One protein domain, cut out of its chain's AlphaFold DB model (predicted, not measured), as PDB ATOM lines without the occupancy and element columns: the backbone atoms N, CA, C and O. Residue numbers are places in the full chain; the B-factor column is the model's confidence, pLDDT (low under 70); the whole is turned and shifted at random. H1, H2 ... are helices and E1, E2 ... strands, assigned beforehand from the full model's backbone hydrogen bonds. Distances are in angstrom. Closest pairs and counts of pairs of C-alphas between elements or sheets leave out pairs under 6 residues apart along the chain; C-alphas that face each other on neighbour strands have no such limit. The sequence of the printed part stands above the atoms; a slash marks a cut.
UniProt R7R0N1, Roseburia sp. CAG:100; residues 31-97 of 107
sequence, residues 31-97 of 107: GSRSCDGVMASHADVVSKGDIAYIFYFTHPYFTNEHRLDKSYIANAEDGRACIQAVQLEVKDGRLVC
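What this domain is: This is residues 31 to 97 of the 107 residues of a protein of Roseburia sp. CAG:100 (UniProt R7R0N1). What shape do these coordinates draw? A long, narrow sheet of three strands, E1, E2 and E3, runs lengthwise in a loose rod; near the end where E1 turns into E2, E3 runs on into E4, which with E5 makes a small second hairpin turned off from the sheet. Beyond the other end of the sheet, the loop from E2 back to E3 holds two short helices, H1 and H2, and its residues 68 to 73 stick out. What is it made of? The printed part has 67 residues, with two named helices and five named strands in the order E1, E2, H1, H2, E3, E4, E5, and its class is mixed, helices and strands. The larger sheet has the order E1, E2, E3 and the smaller one E4, E5, both antiparallel. How closely is it drawn together? It is loose, with a radius of gyration of the C-alphas of 14.5 A, and spans 44 by 21 by 19 A.

Where its parts are: What comes first along the printed part? Residues 31 to 42 hold no named element, and their C-alphas lie 2 to 12 A from the mean of all C-alphas. Strand E1 follows, residues 43 to 48, 16.9 A long, beginning at C-alpha 43 at (5.006, -23.754, -7.098). What lies between E1 and the next long strand of the sheet? E2, residues 51 to 58, is the longest strand by residues, 22.9 A from first to last C-alpha, and ends at C-alpha 58 at (3.546, -21.593, -16.624). After it come the helices H1, residues 64 to 68, 6.4 A, and H2, residues 76 to 79, 5.5 A. How does the printed part finish? E3, residues 82 to 87, is 17.1 A long; E4, residues 89 to 91, measures 6.4 A, and E5, residues 94 to 96, measures 6.2 A, ending at C-alpha 96 at (11.623, -11.605, -3.025).

How they stand to each other: How is the larger sheet joined? E1 and E2 form an antiparallel hairpin at 158 degrees, with N 46 and O 53 within hydrogen-bond range at 2.9 A. E2, the inner strand, is also the antiparallel neighbour of the edge strand E3, at 157 degrees, with N 84 and O 56 2.8 A apart. Where does the second hairpin stand? E3 runs on into E4 across a break of 1 residue, at 48 degrees, and the two meet only through their link. E4 and E5 are an antiparallel hairpin at 136 degrees, with N 96 and O 89 2.8 A apart; the closest C-alphas of E2 and E4, those of Ala 52 and Glu 89, are 7.7 A apart. What of the helices? Neither H1 nor H2 is on the larger sheet, and H1 and H2 are apart. In H1 every O i to N i+4 pair is within hydrogen-bond range; H2 is too short for such a pair, and its 1 pair of O i and N i+3 is within range.

The domain as a whole: How large is it? The two C-alphas farthest apart are those of Gly 49 and Ser 71, at 46.6 A, while the first and last printed C-alphas, of Gly 31 and Cys 97, are 11.1 A apart. Is it continuous? The printed part has no cut; its links are tight but for the short one from H1 to H2, and none is long. How sure is the model? The mean pLDDT of the printed part is 95.4, and no printed residue is under 70.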
ATOM      1  N   GLY A  31       7.689 -13.003 -16.962       95.25
ATOM      2  CA  GLY A  31       9.133 -12.826 -17.130       95.25
ATOM      3  C   GLY A  31       9.545 -12.666 -18.594       95.25
ATOM      4  O   GLY A  31       8.716 -12.669 -19.498       95.25
ATOM      5  N   SER A  32      10.852 -12.551 -18.836       95.94
ATOM      6  CA  SER A  32      11.433 -12.433 -20.183       95.94
ATOM      7  C   SER A  32      12.006 -13.744 -20.728       95.94
ATOM      8  O   SER A  32      12.435 -13.803 -21.880       95.94
ATOM      9  N   ARG A  33      12.044 -14.804 -19.912       95.88
ATOM     10  CA  ARG A  33      12.574 -16.111 -20.317       95.88
ATOM     11  C   ARG A  33      11.590 -16.838 -21.232       95.88
ATOM     12  O   ARG A  33      10.381 -16.605 -21.190       95.88
ATOM     13  N   SER A  34      12.115 -17.750 -22.049       96.12
ATOM     14  CA  SER A  34      11.276 -18.583 -22.914       96.12
ATOM     15  C   SER A  34      10.226 -19.324 -22.089       96.12
ATOM     16  O   SER A  34      10.533 -19.918 -21.052       96.12
ATOM     17  N   CYS A  35       8.983 -19.269 -22.563       96.38
ATOM     18  CA  CYS A  35       7.810 -19.838 -21.907       96.38
ATOM     19  C   CYS A  35       7.502 -19.268 -20.505       96.38
ATOM     20  O   CYS A  35       6.651 -19.810 -19.812       96.38
ATOM     21  N   ASP A  36       8.144 -18.177 -20.081       96.50
ATOM     22  CA  ASP A  36       8.008 -17.591 -18.739       96.50
ATOM     23  C   ASP A  36       7.169 -16.298 -18.747       96.50
ATOM     24  O   ASP A  36       7.072 -15.605 -17.742       96.50
ATOM     25  N   GLY A  37       6.568 -15.949 -19.891       95.88
ATOM     26  CA  GLY A  37       5.926 -14.651 -20.151       95.88
ATOM     27  C   GLY A  37       4.551 -14.429 -19.514       95.88
ATOM     28  O   GLY A  37       3.963 -13.371 -19.701       95.88
ATOM     29  N   VAL A  38       4.036 -15.395 -18.756       95.56
ATOM     30  CA  VAL A  38       2.735 -15.312 -18.075       95.56
ATOM     31  C   VAL A  38       2.903 -15.422 -16.558       95.56
ATOM     32  O   VAL A  38       3.991 -15.737 -16.052       95.56
ATOM     33  N   MET A  39       1.824 -15.153 -15.821       95.81
ATOM     34  CA  MET A  39       1.775 -15.362 -14.374       95.81
ATOM     35  C   MET A  39       2.167 -16.805 -14.028       95.81
ATOM     36  O   MET A  39       1.754 -17.753 -14.708       95.81
ATOM     37  N   ALA A  40       2.965 -16.975 -12.973       96.12
ATOM     38  CA  ALA A  40       3.267 -18.310 -12.478       96.12
ATOM     39  C   ALA A  40       1.996 -18.977 -11.947       96.12
ATOM     40  O   ALA A  40       1.141 -18.340 -11.335       96.12
ATOM     41  N   SER A  41       1.883 -20.272 -12.201       94.00
ATOM     42  CA  SER A  41       0.921 -21.134 -11.518       94.00
ATOM     43  C   SER A  41       1.613 -21.779 -10.310       94.00
ATOM     44  O   SER A  41       2.671 -21.312  -9.882       94.00
ATOM     45  N   HIS A  42       1.016 -22.835  -9.760       95.75
ATOM     46  CA  HIS A  42       1.515 -23.576  -8.606       95.75
ATOM     47  C   HIS A  42       3.040 -23.772  -8.567       95.75
ATOM     48  O   HIS A  42       3.702 -23.987  -9.593       95.75
ATOM     49  N   ALA A  43       3.580 -23.729  -7.351       97.44
ATOM     50  CA  ALA A  43       5.006 -23.754  -7.098       97.44
ATOM     51  C   ALA A  43       5.363 -24.589  -5.873       97.44
ATOM     52  O   ALA A  43       4.547 -24.773  -4.973       97.44
ATOM     53  N   ASP A  44       6.626 -24.994  -5.828       97.75
ATOM     54  CA  ASP A  44       7.252 -25.609  -4.668       97.75
ATOM     55  C   ASP A  44       8.650 -25.020  -4.437       97.75
ATOM     56  O   ASP A  44       9.277 -24.472  -5.352       97.75
ATOM     57  N   VAL A  45       9.136 -25.102  -3.201       96.81
ATOM     58  CA  VAL A  45      10.413 -24.520  -2.780       96.81
ATOM     59  C   VAL A  45      11.340 -25.611  -2.264       96.81
ATOM     60  O   VAL A  45      11.013 -26.335  -1.328       96.81
ATOM     61  N   VAL A  46      12.544 -25.669  -2.829       96.12
ATOM     62  CA  VAL A  46      13.603 -26.586  -2.398       96.12
ATOM     63  C   VAL A  46      14.771 -25.779  -1.856       96.12
ATOM     64  O   VAL A  46      15.287 -24.894  -2.541       96.12
ATOM     65  N   SER A  47      15.217 -26.096  -0.643       94.44
ATOM     66  CA  SER A  47      16.407 -25.499  -0.041       94.44
ATOM     67  C   SER A  47      17.600 -26.456  -0.039       94.44
ATOM     68  O   SER A  47      17.464 -27.676   0.075       94.44
ATOM     69  N   LYS A  48      18.799 -25.885  -0.172       92.62
ATOM     70  CA  LYS A  48      20.085 -26.565  -0.026       92.62
ATOM     71  C   LYS A  48      21.053 -25.643   0.711       92.62
ATOM     72  O   LYS A  48      21.573 -24.690   0.129       92.62
ATOM     73  N   GLY A  49      21.318 -25.955   1.980       93.19
ATOM     74  CA  GLY A  49      22.053 -25.050   2.865       93.19
ATOM     75  C   GLY A  49      21.330 -23.707   2.957       93.19
ATOM     76  O   GLY A  49      20.115 -23.680   3.137       93.19
ATOM     77  N   ASP A  50      22.059 -22.617   2.734       92.69
ATOM     78  CA  ASP A  50      21.529 -21.248   2.832       92.69
ATOM     79  C   ASP A  50      20.843 -20.749   1.547       92.69
ATOM     80  O   ASP A  50      20.532 -19.565   1.419       92.69
ATOM     81  N   ILE A  51      20.638 -21.623   0.557       94.75
ATOM     82  CA  ILE A  51      20.037 -21.262  -0.731       94.75
ATOM     83  C   ILE A  51      18.685 -21.939  -0.862       94.75
ATOM     84  O   ILE A  51      18.560 -23.136  -0.613       94.75
ATOM     85  N   ALA A  52      17.692 -21.190  -1.332       96.25
ATOM     86  CA  ALA A  52      16.398 -21.721  -1.724       96.25
ATOM     87  C   ALA A  52      16.137 -21.446  -3.207       96.25
ATOM     88  O   ALA A  52      16.449 -20.369  -3.718       96.25
ATOM     89  N   TYR A  53      15.537 -22.416  -3.886       97.06
ATOM     90  CA  TYR A  53      15.024 -22.284  -5.242       97.06
ATOM     91  C   TYR A  53      13.519 -22.485  -5.217       97.06
ATOM     92  O   TYR A  53      13.028 -23.396  -4.552       97.06
ATOM     93  N   ILE A  54      12.799 -21.663  -5.968       97.81
ATOM     94  CA  ILE A  54      11.389 -21.891  -6.259       97.81
ATOM     95  C   ILE A  54      11.262 -22.483  -7.657       97.81
ATOM     96  O   ILE A  54      11.829 -21.961  -8.623       97.81
ATOM     97  N   PHE A  55      10.515 -23.574  -7.745       97.62
ATOM     98  CA  PHE A  55      10.112 -24.220  -8.982       97.62
ATOM     99  C   PHE A  55       8.636 -23.955  -9.188       97.62
ATOM    100  O   PHE A  55       7.845 -24.112  -8.266       97.62
ATOM    101  N   TYR A  56       8.261 -23.556 -10.389       97.88
ATOM    102  CA  TYR A  56       6.874 -23.290 -10.737       97.88
ATOM    103  C   TYR A  56       6.647 -23.650 -12.193       97.88
ATOM    104  O   TYR A  56       7.605 -23.834 -12.951       97.88
ATOM    105  N   PHE A  57       5.387 -23.743 -12.599       97.38
ATOM    106  CA  PHE A  57       5.059 -23.881 -14.008       97.38
ATOM    107  C   PHE A  57       4.263 -22.694 -14.533       97.38
ATOM    108  O   PHE A  57       3.593 -21.961 -13.802       97.38
ATOM    109  N   THR A  58       4.345 -22.526 -15.841       97.00
ATOM    110  CA  THR A  58       3.546 -21.593 -16.624       97.00
ATOM    111  C   THR A  58       2.804 -22.355 -17.711       97.00
ATOM    112  O   THR A  58       3.267 -23.391 -18.192       97.00
ATOM    113  N   HIS A  59       1.670 -21.797 -18.128       96.88
ATOM    114  CA  HIS A  59       1.001 -22.159 -19.372       96.88
ATOM    115  C   HIS A  59       1.291 -21.065 -20.400       96.88
ATOM    116  O   HIS A  59       0.558 -20.079 -20.441       96.88
ATOM    117  N   PRO A  60       2.392 -21.150 -21.171       96.38
ATOM    118  CA  PRO A  60       2.920 -20.006 -21.918       96.38
ATOM    119  C   PRO A  60       1.973 -19.459 -22.988       96.38
ATOM    120  O   PRO A  60       2.122 -18.307 -23.381       96.38
ATOM    121  N   TYR A  61       1.017 -20.268 -23.450       95.88
ATOM    122  CA  TYR A  61       0.027 -19.872 -24.453       95.88
ATOM    123  C   TYR A  61      -1.330 -19.486 -23.843       95.88
ATOM    124  O   TYR A  61      -2.116 -18.789 -24.482       95.88
ATOM    125  N   PHE A  62      -1.556 -19.821 -22.567       95.38
ATOM    126  CA  PHE A  62      -2.729 -19.393 -21.815       95.38
ATOM    127  C   PHE A  62      -2.432 -18.080 -21.081       95.38
ATOM    128  O   PHE A  62      -2.008 -18.062 -19.917       95.38
ATOM    129  N   THR A  63      -2.595 -16.970 -21.808       91.44
ATOM    130  CA  THR A  63      -2.225 -15.633 -21.333       91.44
ATOM    131  C   THR A  63      -3.077 -15.169 -20.150       91.44
ATOM    132  O   THR A  63      -4.109 -15.754 -19.809       91.44
ATOM    133  N   ASN A  64      -2.652 -14.082 -19.504       84.19
ATOM    134  CA  ASN A  64      -3.425 -13.483 -18.420       84.19
ATOM    135  C   ASN A  64      -4.774 -12.933 -18.920       84.19
ATOM    136  O   ASN A  64      -5.757 -12.991 -18.187       84.19
ATOM    137  N   GLU A  65      -4.857 -12.467 -20.168       90.56
ATOM    138  CA  GLU A  65      -6.115 -12.062 -20.800       90.56
ATOM    139  C   GLU A  65      -7.057 -13.258 -20.972       90.56
ATOM    140  O   GLU A  65      -8.217 -13.168 -20.573       90.56
ATOM    141  N   HIS A  66      -6.554 -14.401 -21.464       93.12
ATOM    142  CA  HIS A  66      -7.351 -15.631 -21.574       93.12
ATOM    143  C   HIS A  66      -7.888 -16.091 -20.208       93.12
ATOM    144  O   HIS A  66      -9.026 -16.540 -20.111       93.12
ATOM    145  N   ARG A  67      -7.104 -15.937 -19.130       86.69
ATOM    146  CA  ARG A  67      -7.533 -16.265 -17.754       86.69
ATOM    147  C   ARG A  67      -8.679 -15.388 -17.247       86.69
ATOM    148  O   ARG A  67      -9.471 -15.843 -16.424       86.69
ATOM    149  N   LEU A  68      -8.734 -14.130 -17.682       88.50
ATOM    150  CA  LEU A  68      -9.744 -13.159 -17.248       88.50
ATOM    151  C   LEU A  68     -11.014 -13.212 -18.108       88.50
ATOM    152  O   LEU A  68     -12.091 -12.839 -17.633       88.50
ATOM    153  N   ASP A  69     -10.908 -13.690 -19.345       94.69
ATOM    154  CA  ASP A  69     -12.032 -13.838 -20.259       94.69
ATOM    155  C   ASP A  69     -12.789 -15.156 -20.027       94.69
ATOM    156  O   ASP A  69     -12.409 -16.226 -20.491       94.69
ATOM    157  N   LYS A  70     -13.939 -15.070 -19.350       92.56
ATOM    158  CA  LYS A  70     -14.815 -16.228 -19.093       92.56
ATOM    159  C   LYS A  70     -15.446 -16.829 -20.355       92.56
ATOM    160  O   LYS A  70     -16.020 -17.912 -20.268       92.56
ATOM    161  N   SER A  71     -15.417 -16.117 -21.480       96.81
ATOM    162  CA  SER A  71     -15.923 -16.612 -22.764       96.81
ATOM    163  C   SER A  71     -14.861 -17.355 -23.574       96.81
ATOM    164  O   SER A  71     -15.200 -18.026 -24.550       96.81
ATOM    165  N   TYR A  72     -13.594 -17.275 -23.156       96.69
ATOM    166  CA  TYR A  72     -12.496 -17.949 -23.820       96.69
ATOM    167  C   TYR A  72     -12.637 -19.473 -23.721       96.69
ATOM    168  O   TYR A  72     -12.811 -20.039 -22.641       96.69
ATOM    169  N   ILE A  73     -12.530 -20.148 -24.865       96.25
ATOM    170  CA  ILE A  73     -12.545 -21.608 -24.954       96.25
ATOM    171  C   ILE A  73     -11.106 -22.075 -25.156       96.25
ATOM    172  O   ILE A  73     -10.534 -21.881 -26.229       96.25
ATOM    173  N   ALA A  74     -10.537 -22.697 -24.124       94.94
ATOM    174  CA  ALA A  74      -9.176 -23.215 -24.170       94.94
ATOM    175  C   ALA A  74      -9.014 -24.321 -25.222       94.94
ATOM    176  O   ALA A  74      -9.897 -25.160 -25.424       94.94
ATOM    177  N   ASN A  75      -7.854 -24.334 -25.866       95.94
ATOM    178  CA  ASN A  75      -7.433 -25.356 -26.816       95.94
ATOM    179  C   ASN A  75      -6.286 -26.209 -26.233       95.94
ATOM    180  O   ASN A  75      -5.831 -25.997 -25.110       95.94
ATOM    181  N   ALA A  76      -5.818 -27.204 -26.990       95.81
ATOM    182  CA  ALA A  76      -4.791 -28.132 -26.512       95.81
ATOM    183  C   ALA A  76      -3.450 -27.451 -26.165       95.81
ATOM    184  O   ALA A  76      -2.786 -27.872 -25.217       95.81
ATOM    185  N   GLU A  77      -3.060 -26.392 -26.882       95.38
ATOM    186  CA  GLU A  77      -1.799 -25.682 -26.633       95.38
ATOM    187  C   GLU A  77      -1.832 -24.879 -25.327       95.38
ATOM    188  O   GLU A  77      -0.801 -24.751 -24.667       95.38
ATOM    189  N   ASP A  78      -3.005 -24.416 -24.881       96.38
ATOM    190  CA  ASP A  78      -3.153 -23.728 -23.588       96.38
ATOM    191  C   ASP A  78      -2.783 -24.633 -22.407       96.38
ATOM    192  O   ASP A  78      -2.306 -24.164 -21.376       96.38
ATOM    193  N   GLY A  79      -2.948 -25.950 -22.569       95.12
ATOM    194  CA  GLY A  79      -2.566 -26.951 -21.576       95.12
ATOM    195  C   GLY A  79      -1.062 -27.221 -21.507       95.12
ATOM    196  O   GLY A  79      -0.606 -27.888 -20.574       95.12
ATOM    197  N   ARG A  80      -0.263 -26.712 -22.455       96.50
ATOM    198  CA  ARG A  80       1.192 -26.890 -22.440       96.50
ATOM    199  C   ARG A  80       1.758 -26.277 -21.169       96.50
ATOM    200  O   ARG A  80       1.496 -25.117 -20.885       96.50
ATOM    201  N   ALA A  81       2.540 -27.045 -20.420       96.94
ATOM    202  CA  ALA A  81       3.187 -26.580 -19.202       96.94
ATOM    203  C   ALA A  81       4.700 -26.466 -19.410       96.94
ATOM    204  O   ALA A  81       5.328 -27.336 -20.021       96.94
ATOM    205  N   CYS A  82       5.296 -25.399 -18.890       97.69
ATOM    206  CA  CYS A  82       6.743 -25.217 -18.875       97.69
ATOM    207  C   CYS A  82       7.215 -24.993 -17.446       97.69
ATOM    208  O   CYS A  82       6.732 -24.089 -16.770       97.69
ATOM    209  N   ILE A  83       8.153 -25.827 -16.997       97.56
ATOM    210  CA  ILE A  83       8.757 -25.712 -15.671       97.56
ATOM    211  C   ILE A  83       9.832 -24.634 -15.712       97.56
ATOM    212  O   ILE A  83      10.645 -24.572 -16.633       97.56
ATOM    213  N   GLN A  84       9.826 -23.806 -14.683       97.56
ATOM    214  CA  GLN A  84      10.709 -22.675 -14.497       97.56
ATOM    215  C   GLN A  84      11.320 -22.780 -13.105       97.56
ATOM    216  O   GLN A  84      10.721 -23.336 -12.182       97.56
ATOM    217  N   ALA A  85      12.523 -22.244 -12.953       96.94
ATOM    218  CA  ALA A  85      13.215 -22.213 -11.675       96.94
ATOM    219  C   ALA A  85      13.866 -20.851 -11.474       96.94
ATOM    220  O   ALA A  85      14.274 -20.199 -12.439       96.94
ATOM    221  N   VAL A  86      13.958 -20.410 -10.229       96.75
ATOM    222  CA  VAL A  86      14.719 -19.217  -9.856       96.75
ATOM    223  C   VAL A  86      15.184 -19.337  -8.414       96.75
ATOM    224  O   VAL A  86      14.520 -19.956  -7.582       96.75
ATOM    225  N   GLN A  87      16.348 -18.770  -8.124       96.94
ATOM    226  CA  GLN A  87      16.824 -18.626  -6.757       96.94
ATOM    227  C   GLN A  87      15.986 -17.573  -6.012       96.94
ATOM    228  O   GLN A  87      15.753 -16.477  -6.522       96.94
ATOM    229  N   LEU A  88      15.535 -17.909  -4.807       97.00
ATOM    230  CA  LEU A  88      14.856 -16.981  -3.910       97.00
ATOM    231  C   LEU A  88      15.872 -16.145  -3.127       97.00
ATOM    232  O   LEU A  88      16.963 -16.611  -2.792       97.00
ATOM    233  N   GLU A  89      15.474 -14.926  -2.784       96.38
ATOM    234  CA  GLU A  89      16.246 -14.024  -1.932       96.38
ATOM    235  C   GLU A  89      15.358 -13.493  -0.805       96.38
ATOM    236  O   GLU A  89      14.145 -13.353  -0.964       96.38
ATOM    237  N   VAL A  90      15.968 -13.151   0.328       95.94
ATOM    238  CA  VAL A  90      15.314 -12.386   1.393       95.94
ATOM    239  C   VAL A  90      15.973 -11.014   1.454       95.94
ATOM    240  O   VAL A  90      17.192 -10.921   1.594       95.94
ATOM    241  N   LYS A  91      15.180  -9.949   1.328       95.69
ATOM    242  CA  LYS A  91      15.634  -8.553   1.422       95.69
ATOM    243  C   LYS A  91      14.797  -7.837   2.464       95.69
ATOM    244  O   LYS A  91      13.573  -7.878   2.385       95.69
ATOM    245  N   ASP A  92      15.455  -7.235   3.451       94.94
ATOM    246  CA  ASP A  92      14.805  -6.500   4.543       94.94
ATOM    247  C   ASP A  92      13.683  -7.310   5.228       94.94
ATOM    248  O   ASP A  92      12.585  -6.817   5.473       94.94
ATOM    249  N   GLY A  93      13.943  -8.602   5.471       93.69
ATOM    250  CA  GLY A  93      12.987  -9.538   6.079       93.69
ATOM    251  C   GLY A  93      11.879 -10.043   5.146       93.69
ATOM    252  O   GLY A  93      11.061 -10.858   5.559       93.69
ATOM    253  N   ARG A  94      11.838  -9.616   3.878       95.69
ATOM    254  CA  ARG A  94      10.808 -10.032   2.914       95.69
ATOM    255  C   ARG A  94      11.355 -11.003   1.888       95.69
ATOM    256  O   ARG A  94      12.417 -10.768   1.309       95.69
ATOM    257  N   LEU A  95      10.594 -12.055   1.605       96.56
ATOM    258  CA  LEU A  95      10.896 -12.946   0.493       96.56
ATOM    259  C   LEU A  95      10.664 -12.213  -0.834       96.56
ATOM    260  O   LEU A  95       9.574 -11.700  -1.096       96.56
ATOM    261  N   VAL A  96      11.680 -12.194  -1.688       95.81
ATOM    262  CA  VAL A  96      11.623 -11.605  -3.025       95.81
ATOM    263  C   VAL A  96      12.035 -12.628  -4.075       95.81
ATOM    264  O   VAL A  96      12.815 -13.548  -3.827       95.81
ATOM    265  N   CYS A  97      11.494 -12.461  -5.278       96.69
ATOM    266  CA  CYS A  97      11.716 -13.375  -6.385       96.69
ATOM    267  C   CYS A  97      11.946 -12.581  -7.672       96.69
ATOM    268  O   CYS A  97      11.002 -12.078  -8.286       96.69
TER     269      CYS A  97